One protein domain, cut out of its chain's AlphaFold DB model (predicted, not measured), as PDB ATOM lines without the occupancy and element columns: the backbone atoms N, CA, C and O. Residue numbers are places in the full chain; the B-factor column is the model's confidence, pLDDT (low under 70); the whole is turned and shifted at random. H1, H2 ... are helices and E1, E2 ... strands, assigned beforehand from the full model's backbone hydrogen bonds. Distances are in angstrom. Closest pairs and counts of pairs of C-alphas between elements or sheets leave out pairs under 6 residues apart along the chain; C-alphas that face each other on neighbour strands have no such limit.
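This is residues 174 to 255 and 287 to 292 of the 659 residues of the protein "Pilus assembly PilX N-terminal domain-containing protein" of Gemmatimonadetes bacterium (UniProt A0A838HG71). With little regular structure, the chain winds as a small three-sided solenoid: E8, E6, E3, E1 and E9, in that order, make one wall, E2 and E4 another, E5 and E7 the third; a tail with H1 leads away. Of 88 printed residues, 35 are in nine named strands and one named helix, E1 to E8, H1, E9: mostly strand. The whole is compact, radius of gyration of the C-alphas 13.6 A, spanning 52 by 28 by 19 A.

E8 is residues 237 to 239, E6 219 to 221, E3 196 to 199, E1 178 to 181, 10.0 A long, beginning with C-alpha 178 at (-43.514, 35.814, 0.525), and E9 287 to 290, ending with C-alpha 290 at (-48.805, 33.692, 2.445). E2 is 185 to 188, E4 203 to 205, E5 213 to 215, E7 231 to 233, H1 246 to 249.

E1 is parallel to E3, N 179 and O 196 2.8 A apart, and antiparallel to E9, N 287 and O 180 3.4 A apart. H1, too short for any O i to N i+4 pair, is only just not on this mixed sheet.

Across the cut, C-alphas 255 and 287 are 28.0 A apart. Confidence is under 70 in 28 residues, among them 242 to 255.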
ATOM      1  N   LEU A 174     -44.829  39.761  10.720       43.34
ATOM      2  CA  LEU A 174     -45.088  40.900   9.820       43.34
ATOM      3  C   LEU A 174     -43.847  41.313   8.991       43.34
ATOM      4  O   LEU A 174     -43.844  42.365   8.360       43.34
ATOM      5  N   LEU A 175     -42.781  40.508   9.022       40.66
ATOM      6  CA  LEU A 175     -41.524  40.680   8.307       40.66
ATOM      7  C   LEU A 175     -41.222  39.506   7.352       40.66
ATOM      8  O   LEU A 175     -40.443  39.695   6.422       40.66
ATOM      9  N   ASP A 176     -41.851  38.333   7.513       54.97
ATOM     10  CA  ASP A 176     -41.725  37.202   6.578       54.97
ATOM     11  C   ASP A 176     -42.859  37.218   5.546       54.97
ATOM     12  O   ASP A 176     -43.713  36.333   5.479       54.97
ATOM     13  N   PHE A 177     -42.854  38.248   4.701       60.97
ATOM     14  CA  PHE A 177     -43.650  38.223   3.480       60.97
ATOM     15  C   PHE A 177     -43.037  37.250   2.465       60.97
ATOM     16  O   PHE A 177     -41.815  37.159   2.328       60.97
ATOM     17  N   ALA A 178     -43.893  36.562   1.714       74.75
ATOM     18  CA  ALA A 178     -43.514  35.814   0.525       74.75
ATOM     19  C   ALA A 178     -44.176  36.462  -0.699       74.75
ATOM     20  O   ALA A 178     -45.393  36.639  -0.733       74.75
ATOM     21  N   MET A 179     -43.385  36.819  -1.710       78.75
ATOM     22  CA  MET A 179     -43.898  37.146  -3.038       78.75
ATOM     23  C   MET A 179     -43.928  35.871  -3.878       78.75
ATOM     24  O   MET A 179     -42.921  35.168  -3.953       78.75
ATOM     25  N   TYR A 180     -45.052  35.608  -4.546       82.06
ATOM     26  CA  TYR A 180     -45.160  34.545  -5.539       82.06
ATOM     27  C   TYR A 180     -45.526  35.129  -6.912       82.06
ATOM     28  O   TYR A 180     -46.486  35.888  -7.053       82.06
ATOM     29  N   ALA A 181     -44.780  34.741  -7.943       83.19
ATOM     30  CA  ALA A 181     -45.093  35.029  -9.336       83.19
ATOM     31  C   ALA A 181     -45.316  33.715 -10.098       83.19
ATOM     32  O   ALA A 181     -44.431  32.865 -10.166       83.19
ATOM     33  N   GLU A 182     -46.501  33.544 -10.693       80.25
ATOM     34  CA  GLU A 182     -46.809  32.386 -11.555       80.25
ATOM     35  C   GLU A 182     -46.119  32.455 -12.927       80.25
ATOM     36  O   GLU A 182     -46.056  31.442 -13.621       80.25
ATOM     37  N   GLY A 183     -45.623  33.635 -13.313       86.81
ATOM     38  CA  GLY A 183     -44.926  33.891 -14.570       86.81
ATOM     39  C   GLY A 183     -43.444  34.215 -14.388       86.81
ATOM     40  O   GLY A 183     -42.830  33.915 -13.365       86.81
ATOM     41  N   SER A 184     -42.865  34.853 -15.408       88.31
ATOM     42  CA  SER A 184     -41.559  35.503 -15.260       88.31
ATOM     43  C   SER A 184     -41.724  36.811 -14.480       88.31
ATOM     44  O   SER A 184     -42.790  37.405 -14.508       88.31
ATOM     45  N   LEU A 185     -40.680  37.261 -13.791       86.69
ATOM     46  CA  LEU A 185     -40.631  38.562 -13.132       86.69
ATOM     47  C   LEU A 185     -39.796  39.510 -14.007       86.69
ATOM     48  O   LEU A 185     -38.562  39.436 -14.014       86.69
ATOM     49  N   GLY A 186     -40.467  40.341 -14.807       82.56
ATOM     50  CA  GLY A 186     -39.839  41.355 -15.658       82.56
ATOM     51  C   GLY A 186     -39.850  42.745 -15.018       82.56
ATOM     52  O   GLY A 186     -40.851  43.139 -14.433       82.56
ATOM     53  N   TYR A 187     -38.760  43.502 -15.182       66.88
ATOM     54  CA  TYR A 187     -38.626  44.889 -14.703       66.88
ATOM     55  C   TYR A 187     -38.857  45.063 -13.203       66.88
ATOM     56  O   TYR A 187     -39.666  45.879 -12.755       66.88
ATOM     57  N   VAL A 188     -38.061  44.343 -12.416       61.59
ATOM     58  CA  VAL A 188     -37.771  44.810 -11.064       61.59
ATOM     59  C   VAL A 188     -37.032  46.152 -11.194       61.59
ATOM     60  O   VAL A 188     -36.134  46.300 -12.023       61.59
ATOM     61  N   THR A 189     -37.491  47.166 -10.463       62.53
ATOM     62  CA  THR A 189     -36.791  48.448 -10.321       62.53
ATOM     63  C   THR A 189     -35.825  48.370  -9.134       62.53
ATOM     64  O   THR A 189     -36.072  47.580  -8.217       62.53
ATOM     65  N   PRO A 190     -34.761  49.200  -9.086       62.66
ATOM     66  CA  PRO A 190     -33.832  49.223  -7.957       62.66
ATOM     67  C   PRO A 190     -34.572  49.368  -6.620       62.66
ATOM     68  O   PRO A 190     -35.163  50.407  -6.321       62.66
ATOM     69  N   GLY A 191     -34.557  48.299  -5.825       72.25
ATOM     70  CA  GLY A 191     -35.412  48.156  -4.655       72.25
ATOM     71  C   GLY A 191     -34.897  47.108  -3.674       72.25
ATOM     72  O   GLY A 191     -34.012  46.307  -3.987       72.25
ATOM     73  N   MET A 192     -35.446  47.137  -2.458       74.12
ATOM     74  CA  MET A 192     -35.119  46.190  -1.395       74.12
ATOM     75  C   MET A 192     -36.298  45.248  -1.159       74.12
ATOM     76  O   MET A 192     -37.337  45.648  -0.636       74.12
ATOM     77  N   TRP A 193     -36.112  43.980  -1.506       79.94
ATOM     78  CA  TRP A 193     -37.082  42.917  -1.290       79.94
ATOM     79  C   TRP A 193     -36.840  42.304   0.087       79.94
ATOM     80  O   TRP A 193     -35.907  41.524   0.289       79.94
ATOM     81  N   LEU A 194     -37.666  42.709   1.056       73.56
ATOM     82  CA  LEU A 194     -37.573  42.267   2.454       73.56
ATOM     83  C   LEU A 194     -38.002  40.805   2.658       73.56
ATOM     84  O   LEU A 194     -37.599  40.192   3.642       73.56
ATOM     85  N   GLY A 195     -38.821  40.275   1.748       82.00
ATOM     86  CA  GLY A 195     -39.455  38.964   1.841       82.00
ATOM     87  C   GLY A 195     -38.868  37.909   0.902       82.00
ATOM     88  O   GLY A 195     -38.120  38.216  -0.030       82.00
ATOM     89  N   ARG A 196     -39.236  36.646   1.137       82.69
ATOM     90  CA  ARG A 196     -38.885  35.526   0.250       82.69
ATOM     91  C   ARG A 196     -39.551  35.718  -1.108       82.69
ATOM     92  O   ARG A 196     -40.670  36.220  -1.178       82.69
ATOM     93  N   THR A 197     -38.880  35.330  -2.185       84.75
ATOM     94  CA  THR A 197     -39.383  35.557  -3.549       84.75
ATOM     95  C   THR A 197     -39.381  34.258  -4.339       84.75
ATOM     96  O   THR A 197     -38.320  33.689  -4.570       84.75
ATOM     97  N   TYR A 198     -40.560  33.811  -4.767       87.62
ATOM     98  CA  TYR A 198     -40.783  32.573  -5.511       87.62
ATOM     99  C   TYR A 198     -41.294  32.910  -6.920       87.62
ATOM    100  O   TYR A 198     -42.334  33.551  -7.062       87.62
ATOM    101  N   VAL A 199     -40.573  32.509  -7.973       89.31
ATOM    102  CA  VAL A 199     -40.894  32.887  -9.366       89.31
ATOM    103  C   VAL A 199     -40.936  31.662 -10.274       89.31
ATOM    104  O   VAL A 199     -39.909  31.063 -10.601       89.31
ATOM    105  N   ASN A 200     -42.126  31.305 -10.756       89.38
ATOM    106  CA  ASN A 200     -42.311  30.219 -11.716       89.38
ATOM    107  C   ASN A 200     -42.024  30.665 -13.167       89.38
ATOM    108  O   ASN A 200     -42.828  30.487 -14.081       89.38
ATOM    109  N   GLY A 201     -40.853  31.258 -13.377       90.75
ATOM    110  CA  GLY A 201     -40.421  31.785 -14.661       90.75
ATOM    111  C   GLY A 201     -39.010  32.353 -14.600       90.75
ATOM    112  O   GLY A 201     -38.229  32.039 -13.699       90.75
ATOM    113  N   ASN A 202     -38.657  33.169 -15.590       91.50
ATOM    114  CA  ASN A 202     -37.394  33.902 -15.585       91.50
ATOM    115  C   ASN A 202     -37.478  35.071 -14.597       91.50
ATOM    116  O   ASN A 202     -38.528  35.688 -14.484       91.50
ATOM    117  N   ILE A 203     -36.377  35.431 -13.946       90.06
ATOM    118  CA  ILE A 203     -36.250  36.714 -13.244       90.06
ATOM    119  C   ILE A 203     -35.334  37.587 -14.092       90.06
ATOM    120  O   ILE A 203     -34.244  37.146 -14.455       90.06
ATOM    121  N   SER A 204     -35.758  38.810 -14.406       90.88
ATOM    122  CA  SER A 204     -34.935  39.771 -15.138       90.88
ATOM    123  C   SER A 204     -34.717  41.041 -14.325       90.88
ATOM    124  O   SER A 204     -35.532  41.962 -14.363       90.88
ATOM    125  N   ILE A 205     -33.569  41.079 -13.651       88.12
ATOM    126  CA  ILE A 205     -33.040  42.243 -12.933       88.12
ATOM    127  C   ILE A 205     -32.567  43.266 -13.969       88.12
ATOM    128  O   ILE A 205     -31.746  42.936 -14.833       88.12
ATOM    129  N   TRP A 206     -33.102  44.488 -13.918       75.25
ATOM    130  CA  TRP A 206     -32.810  45.544 -14.892       75.25
ATOM    131  C   TRP A 206     -32.105  46.718 -14.210       75.25
ATOM    132  O   TRP A 206     -32.722  47.599 -13.621       75.25
ATOM    133  N   GLY A 207     -30.782  46.745 -14.340       72.62
ATOM    134  CA  GLY A 207     -29.946  47.821 -13.830       72.62
ATOM    135  C   GLY A 207     -28.552  47.778 -14.442       72.62
ATOM    136  O   GLY A 207     -28.102  46.752 -14.946       72.62
ATOM    137  N   ASP A 208     -27.842  48.895 -14.363       76.62
ATOM    138  CA  ASP A 208     -26.440  49.046 -14.772       76.62
ATOM    139  C   ASP A 208     -25.445  48.517 -13.714       76.62
ATOM    140  O   ASP A 208     -24.266  48.870 -13.723       76.62
ATOM    141  N   CYS A 209     -25.929  47.693 -12.776       79.12
ATOM    142  CA  CYS A 209     -25.247  47.258 -11.555       79.12
ATOM    143  C   CYS A 209     -24.758  48.404 -10.632       79.12
ATOM    144  O   CYS A 209     -24.100  48.117  -9.632       79.12
ATOM    145  N   SER A 210     -25.066  49.684 -10.903       83.56
ATOM    146  CA  SER A 210     -24.645  50.805 -10.038       83.56
ATOM    147  C   SER A 210     -25.445  50.869  -8.732       83.56
ATOM    148  O   SER A 210     -24.923  51.282  -7.696       83.56
ATOM    149  N   THR A 211     -26.696  50.410  -8.781       80.31
ATOM    150  CA  THR A 211     -27.613  50.244  -7.650       80.31
ATOM    151  C   THR A 211     -28.134  48.803  -7.671       80.31
ATOM    152  O   THR A 211     -29.089  48.514  -8.388       80.31
ATOM    153  N   PRO A 212     -27.479  47.857  -6.970       78.75
ATOM    154  CA  PRO A 212     -27.921  46.471  -6.987       78.75
ATOM    155  C   PRO A 212     -29.267  46.312  -6.274       78.75
ATOM    156  O   PRO A 212     -29.506  46.930  -5.235       78.75
ATOM    157  N   GLU A 213     -30.131  45.454  -6.810       80.94
ATOM    158  CA  GLU A 213     -31.374  45.059  -6.145       80.94
ATOM    159  C   GLU A 213     -31.054  44.163  -4.950       80.94
ATOM    160  O   GLU A 213     -30.351  43.163  -5.091       80.94
ATOM    161  N   ILE A 214     -31.563  44.509  -3.768       83.81
ATOM    162  CA  ILE A 214     -31.223  43.800  -2.531       83.81
ATOM    163  C   ILE A 214     -32.356  42.844  -2.177       83.81
ATOM    164  O   ILE A 214     -33.401  43.260  -1.676       83.81
ATOM    165  N   PHE A 215     -32.120  41.551  -2.371       85.06
ATOM    166  CA  PHE A 215     -32.981  40.479  -1.889       85.06
ATOM    167  C   PHE A 215     -32.494  40.063  -0.498       85.06
ATOM    168  O   PHE A 215     -31.496  39.356  -0.330       85.06
ATOM    169  N   MET A 216     -33.192  40.549   0.530       77.69
ATOM    170  CA  MET A 216     -32.839  40.328   1.938       77.69
ATOM    171  C   MET A 216     -33.070  38.883   2.390       77.69
ATOM    172  O   MET A 216     -32.508  38.465   3.401       77.69
ATOM    173  N   LYS A 217     -33.895  38.148   1.642       86.12
ATOM    174  CA  LYS A 217     -34.322  36.775   1.897       86.12
ATOM    175  C   LYS A 217     -34.090  35.883   0.682       86.12
ATOM    176  O   LYS A 217     -33.763  36.354  -0.406       86.12
ATOM    177  N   LYS A 218     -34.266  34.579   0.899       86.06
ATOM    178  CA  LYS A 218     -34.190  33.510  -0.105       86.06
ATOM    179  C   LYS A 218     -34.994  33.849  -1.372       86.06
ATOM    180  O   LYS A 218     -36.182  34.175  -1.289       86.06
ATOM    181  N   VAL A 219     -34.358  33.720  -2.537       87.06
ATOM    182  CA  VAL A 219     -35.019  33.816  -3.850       87.06
ATOM    183  C   VAL A 219     -35.004  32.450  -4.522       87.06
ATOM    184  O   VAL A 219     -33.942  31.846  -4.660       87.06
ATOM    185  N   GLU A 220     -36.153  31.973  -4.984       91.19
ATOM    186  CA  GLU A 220     -36.289  30.708  -5.702       91.19
ATOM    187  C   GLU A 220     -36.975  30.907  -7.049       91.19
ATOM    188  O   GLU A 220     -37.973  31.622  -7.155       91.19
ATOM    189  N   TYR A 221     -36.444  30.280  -8.097       91.69
ATOM    190  CA  TYR A 221     -36.959  30.460  -9.452       91.69
ATOM    191  C   TYR A 221     -36.814  29.213 -10.328       91.69
ATOM    192  O   TYR A 221     -35.868  28.439 -10.187       91.69
ATOM    193  N   THR A 222     -37.741  29.024 -11.268       90.12
ATOM    194  CA  THR A 222     -37.752  27.849 -12.164       90.12
ATOM    195  C   THR A 222     -37.093  28.129 -13.523       90.12
ATOM    196  O   THR A 222     -36.477  27.240 -14.121       90.12
ATOM    197  N   GLY A 223     -37.160  29.373 -14.008       91.56
ATOM    198  CA  GLY A 223     -36.568  29.822 -15.271       91.56
ATOM    199  C   GLY A 223     -35.101  30.241 -15.146       91.56
ATOM    200  O   GLY A 223     -34.293  29.590 -14.484       91.56
ATOM    201  N   ASN A 224     -34.715  31.304 -15.841       91.88
ATOM    202  CA  ASN A 224     -33.366  31.868 -15.819       91.88
ATOM    203  C   ASN A 224     -33.340  33.196 -15.056       91.88
ATOM    204  O   ASN A 224     -34.224  34.026 -15.243       91.88
ATOM    205  N   LEU A 225     -32.296  33.414 -14.257       89.69
ATOM    206  CA  LEU A 225     -32.008  34.696 -13.618       89.69
ATOM    207  C   LEU A 225     -31.083  35.519 -14.533       89.69
ATOM    208  O   LEU A 225     -29.867  35.312 -14.551       89.69
ATOM    209  N   SER A 226     -31.652  36.429 -15.326       88.56
ATOM    210  CA  SER A 226     -30.903  37.425 -16.099       88.56
ATOM    211  C   SER A 226     -30.651  38.680 -15.264       88.56
ATOM    212  O   SER A 226     -31.485  39.079 -14.456       88.56
ATOM    213  N   GLY A 227     -29.477  39.291 -15.437       82.38
ATOM    214  CA  GLY A 227     -29.045  40.415 -14.598       82.38
ATOM    215  C   GLY A 227     -28.519  40.010 -13.214       82.38
ATOM    216  O   GLY A 227     -28.273  40.883 -12.394       82.38
ATOM    217  N   ALA A 228     -28.271  38.714 -12.962       76.56
ATOM    218  CA  ALA A 228     -27.753  38.199 -11.685       76.56
ATOM    219  C   ALA A 228     -26.565  38.983 -11.067       76.56
ATOM    220  O   ALA A 228     -26.567  39.148  -9.850       76.56
ATOM    221  N   PRO A 229     -25.575  39.506 -11.833       83.44
ATOM    222  CA  PRO A 229     -24.493  40.322 -11.267       83.44
ATOM    223  C   PRO A 229     -24.946  41.644 -10.628       83.44
ATOM    224  O   PRO A 229     -24.173  42.242  -9.887       83.44
ATOM    225  N   CYS A 230     -26.166  42.100 -10.924       83.62
ATOM    226  CA  CYS A 230     -26.764  43.319 -10.383       83.62
ATOM    227  C   CYS A 230     -27.746  43.043  -9.223       83.62
ATOM    228  O   CYS A 230     -28.439  43.963  -8.800       83.62
ATOM    229  N   GLY A 231     -27.825  41.808  -8.710       82.12
ATOM    230  CA  GLY A 231     -28.606  41.464  -7.515       82.12
ATOM    231  C   GLY A 231     -27.714  41.095  -6.322       82.12
ATOM    232  O   GLY A 231     -26.796  40.287  -6.457       82.12
ATOM    233  N   ASP A 232     -28.003  41.656  -5.146       84.69
ATOM    234  CA  ASP A 232     -27.441  41.258  -3.848       84.69
ATOM    235  C   ASP A 232     -28.408  40.282  -3.155       84.69
ATOM    236  O   ASP A 232     -29.457  40.681  -2.651       84.69
ATOM    237  N   PHE A 233     -28.074  38.989  -3.152       87.31
ATOM    238  CA  PHE A 233     -28.918  37.915  -2.611       87.31
ATOM    239  C   PHE A 233     -28.390  37.432  -1.258       87.31
ATOM    240  O   PHE A 233     -27.547  36.533  -1.199       87.31
ATOM    241  N   ARG A 234     -28.901  37.987  -0.155       83.25
ATOM    242  CA  ARG A 234     -28.320  37.765   1.184       83.25
ATOM    243  C   ARG A 234     -28.420  36.335   1.700       83.25
ATOM    244  O   ARG A 234     -27.473  35.840   2.301       83.25
ATOM    245  N   GLU A 235     -29.551  35.679   1.462       84.69
ATOM    246  CA  GLU A 235     -29.769  34.262   1.799       84.69
ATOM    247  C   GLU A 235     -29.584  33.342   0.570       84.69
ATOM    248  O   GLU A 235     -29.836  32.139   0.642       84.69
ATOM    249  N   GLY A 236     -29.107  33.892  -0.554       84.00
ATOM    250  CA  GLY A 236     -28.862  33.176  -1.807       84.00
ATOM    251  C   GLY A 236     -30.048  33.138  -2.778       84.00
ATOM    252  O   GLY A 236     -31.187  33.475  -2.446       84.00
ATOM    253  N   SER A 237     -29.749  32.714  -4.010       84.06
ATOM    254  CA  SER A 237     -30.737  32.464  -5.062       84.06
ATOM    255  C   SER A 237     -30.647  31.011  -5.531       84.06
ATOM    256  O   SER A 237     -29.553  30.502  -5.791       84.06
ATOM    257  N   PHE A 238     -31.786  30.329  -5.630       87.44
ATOM    258  CA  PHE A 238     -31.862  28.901  -5.923       87.44
ATOM    259  C   PHE A 238     -32.690  28.658  -7.181       87.44
ATOM    260  O   PHE A 238     -33.887  28.941  -7.223       87.44
ATOM    261  N   LYS A 239     -32.052  28.082  -8.207       87.06
ATOM    262  CA  LYS A 239     -32.796  27.508  -9.326       87.06
ATOM    263  C   LYS A 239     -33.355  26.154  -8.907       87.06
ATOM    264  O   LYS A 239     -32.598  25.248  -8.557       87.06
ATOM    265  N   ILE A 240     -34.669  26.028  -8.973       85.56
ATOM    266  CA  ILE A 240     -35.428  24.859  -8.534       85.56
ATOM    267  C   ILE A 240     -36.057  24.132  -9.727       85.56
ATOM    268  O   ILE A 240     -36.264  24.700 -10.802       85.56
ATOM    269  N   LEU A 241     -36.357  22.847  -9.533       71.12
ATOM    270  CA  LEU A 241     -37.252  22.107 -10.426       71.12
ATOM    271  C   LEU A 241     -38.667  22.710 -10.327       71.12
ATOM    272  O   LEU A 241     -38.978  23.308  -9.296       71.12
ATOM    273  N   PRO A 242     -39.494  22.630 -11.390       67.12
ATOM    274  CA  PRO A 242     -40.713  23.426 -11.505       67.12
ATOM    275  C   PRO A 242     -41.603  23.299 -10.272       67.12
ATOM    276  O   PRO A 242     -41.933  22.185  -9.861       67.12
ATOM    277  N   TYR A 243     -41.998  24.446  -9.713       62.09
ATOM    278  CA  TYR A 243     -42.974  24.475  -8.636       62.09
ATOM    279  C   TYR A 243     -44.244  23.747  -9.094       62.09
ATOM    280  O   TYR A 243     -44.730  24.042 -10.195       62.09
ATOM    281  N   PRO A 244     -44.815  22.830  -8.287       55.09
ATOM    282  CA  PRO A 244     -46.213  22.461  -8.463       55.09
ATOM    283  C   PRO A 244     -47.047  23.752  -8.565       55.09
ATOM    284  O   PRO A 244     -46.803  24.683  -7.789       55.09
ATOM    285  N   PRO A 245     -47.979  23.870  -9.534       54.19
ATOM    286  CA  PRO A 245     -48.761  25.090  -9.719       54.19
ATOM    287  C   PRO A 245     -49.451  25.495  -8.413       54.19
ATOM    288  O   PRO A 245     -49.753  24.631  -7.589       54.19
ATOM    289  N   LEU A 246     -49.735  26.790  -8.228       46.94
ATOM    290  CA  LEU A 246     -50.261  27.341  -6.966       46.94
ATOM    291  C   LEU A 246     -51.462  26.537  -6.419       46.94
ATOM    292  O   LEU A 246     -51.558  26.264  -5.228       46.94
ATOM    293  N   THR A 247     -52.318  26.067  -7.329       43.97
ATOM    294  CA  THR A 247     -53.487  25.198  -7.097       43.97
ATOM    295  C   THR A 247     -53.188  23.829  -6.473       43.97
ATOM    296  O   THR A 247     -54.114  23.144  -6.068       43.97
ATOM    297  N   SER A 248     -51.926  23.408  -6.446       41.00
ATOM    298  CA  SER A 248     -51.435  22.144  -5.869       41.00
ATOM    299  C   SER A 248     -50.455  22.341  -4.706       41.00
ATOM    300  O   SER A 248     -50.047  21.366  -4.088       41.00
ATOM    301  N   LEU A 249     -50.112  23.593  -4.377       36.94
ATOM    302  CA  LEU A 249     -49.529  23.965  -3.081       36.94
ATOM    303  C   LEU A 249     -50.616  24.212  -2.018       36.94
ATOM    304  O   LEU A 249     -50.327  24.212  -0.826       36.94
ATOM    305  N   VAL A 250     -51.867  24.413  -2.446       35.47
ATOM    306  CA  VAL A 250     -53.045  24.552  -1.580       35.47
ATOM    307  C   VAL A 250     -53.805  23.222  -1.548       35.47
ATOM    308  O   VAL A 250     -54.830  23.066  -2.210       35.47
ATOM    309  N   ASP A 251     -53.292  22.250  -0.791       32.97
ATOM    310  CA  ASP A 251     -54.016  21.004  -0.510       32.97
ATOM    311  C   ASP A 251     -54.891  21.181   0.742       32.97
ATOM    312  O   ASP A 251     -54.415  21.137   1.877       32.97
ATOM    313  N   LEU A 252     -56.188  21.435   0.545       34.88
ATOM    314  CA  LEU A 252     -57.171  21.502   1.633       34.88
ATOM    315  C   LEU A 252     -57.589  20.083   2.051       34.88
ATOM    316  O   LEU A 252     -58.720  19.642   1.823       34.88
ATOM    317  N   GLY A 253     -56.648  19.367   2.668       29.80
ATOM    318  CA  GLY A 253     -56.851  18.027   3.206       29.80
ATOM    319  C   GLY A 253     -57.901  17.996   4.322       29.80
ATOM    320  O   GLY A 253     -57.812  18.718   5.314       29.80
ATOM    321  N   TYR A 254     -58.900  17.123   4.182       30.48
ATOM    322  CA  TYR A 254     -59.914  16.891   5.212       30.48
ATOM    323  C   TYR A 254     -59.433  15.832   6.214       30.48
ATOM    324  O   TYR A 254     -59.273  14.661   5.857       30.48
ATOM    325  N   TYR A 255     -59.258  16.218   7.480       28.75
ATOM    326  CA  TYR A 255     -58.910  15.296   8.566       28.75
ATOM    327  C   TYR A 255     -60.175  14.719   9.205       28.75
ATOM    328  O   TYR A 255     -60.849  15.368  10.006       28.75
ATOM    329  N   ARG A 287     -49.319  37.706  -7.598       36.28
ATOM    330  CA  ARG A 287     -50.273  37.167  -6.615       36.28
ATOM    331  C   ARG A 287     -49.595  37.054  -5.254       36.28
ATOM    332  O   ARG A 287     -48.680  36.257  -5.071       36.28
ATOM    333  N   SER A 288     -50.059  37.832  -4.284       31.91
ATOM    334  CA  SER A 288     -49.582  37.727  -2.905       31.91
ATOM    335  C   SER A 288     -50.140  36.455  -2.264       31.91
ATOM    336  O   SER A 288     -51.348  36.352  -2.053       31.91
ATOM    337  N   LEU A 289     -49.271  35.491  -1.950       36.06
ATOM    338  CA  LEU A 289     -49.634  34.270  -1.231       36.06
ATOM    339  C   LEU A 289     -48.793  34.151   0.039       36.06
ATOM    340  O   LEU A 289     -47.566  34.179  -0.010       36.06
ATOM    341  N   PHE A 290     -49.463  33.965   1.174       32.88
ATOM    342  CA  PHE A 290     -48.805  33.692   2.445       32.88
ATOM    343  C   PHE A 290     -48.449  32.203   2.515       32.88
ATOM    344  O   PHE A 290     -49.335  31.355   2.630       32.88
ATOM    345  N   LEU A 291     -47.154  31.894   2.430       32.69
ATOM    346  CA  LEU A 291     -46.607  30.542   2.555       32.69
ATOM    347  C   LEU A 291     -45.725  30.450   3.803       32.69
ATOM    348  O   LEU A 291     -44.765  31.205   3.946       32.69
ATOM    349  N   MET A 292     -46.024  29.484   4.672       28.75
ATOM    350  CA  MET A 292     -45.092  28.988   5.686       28.75
ATOM    351  C   MET A 292     -44.375  27.764   5.095       28.75
ATOM    352  O   MET A 292     -45.026  26.874   4.556       28.75
TER     353      MET A 292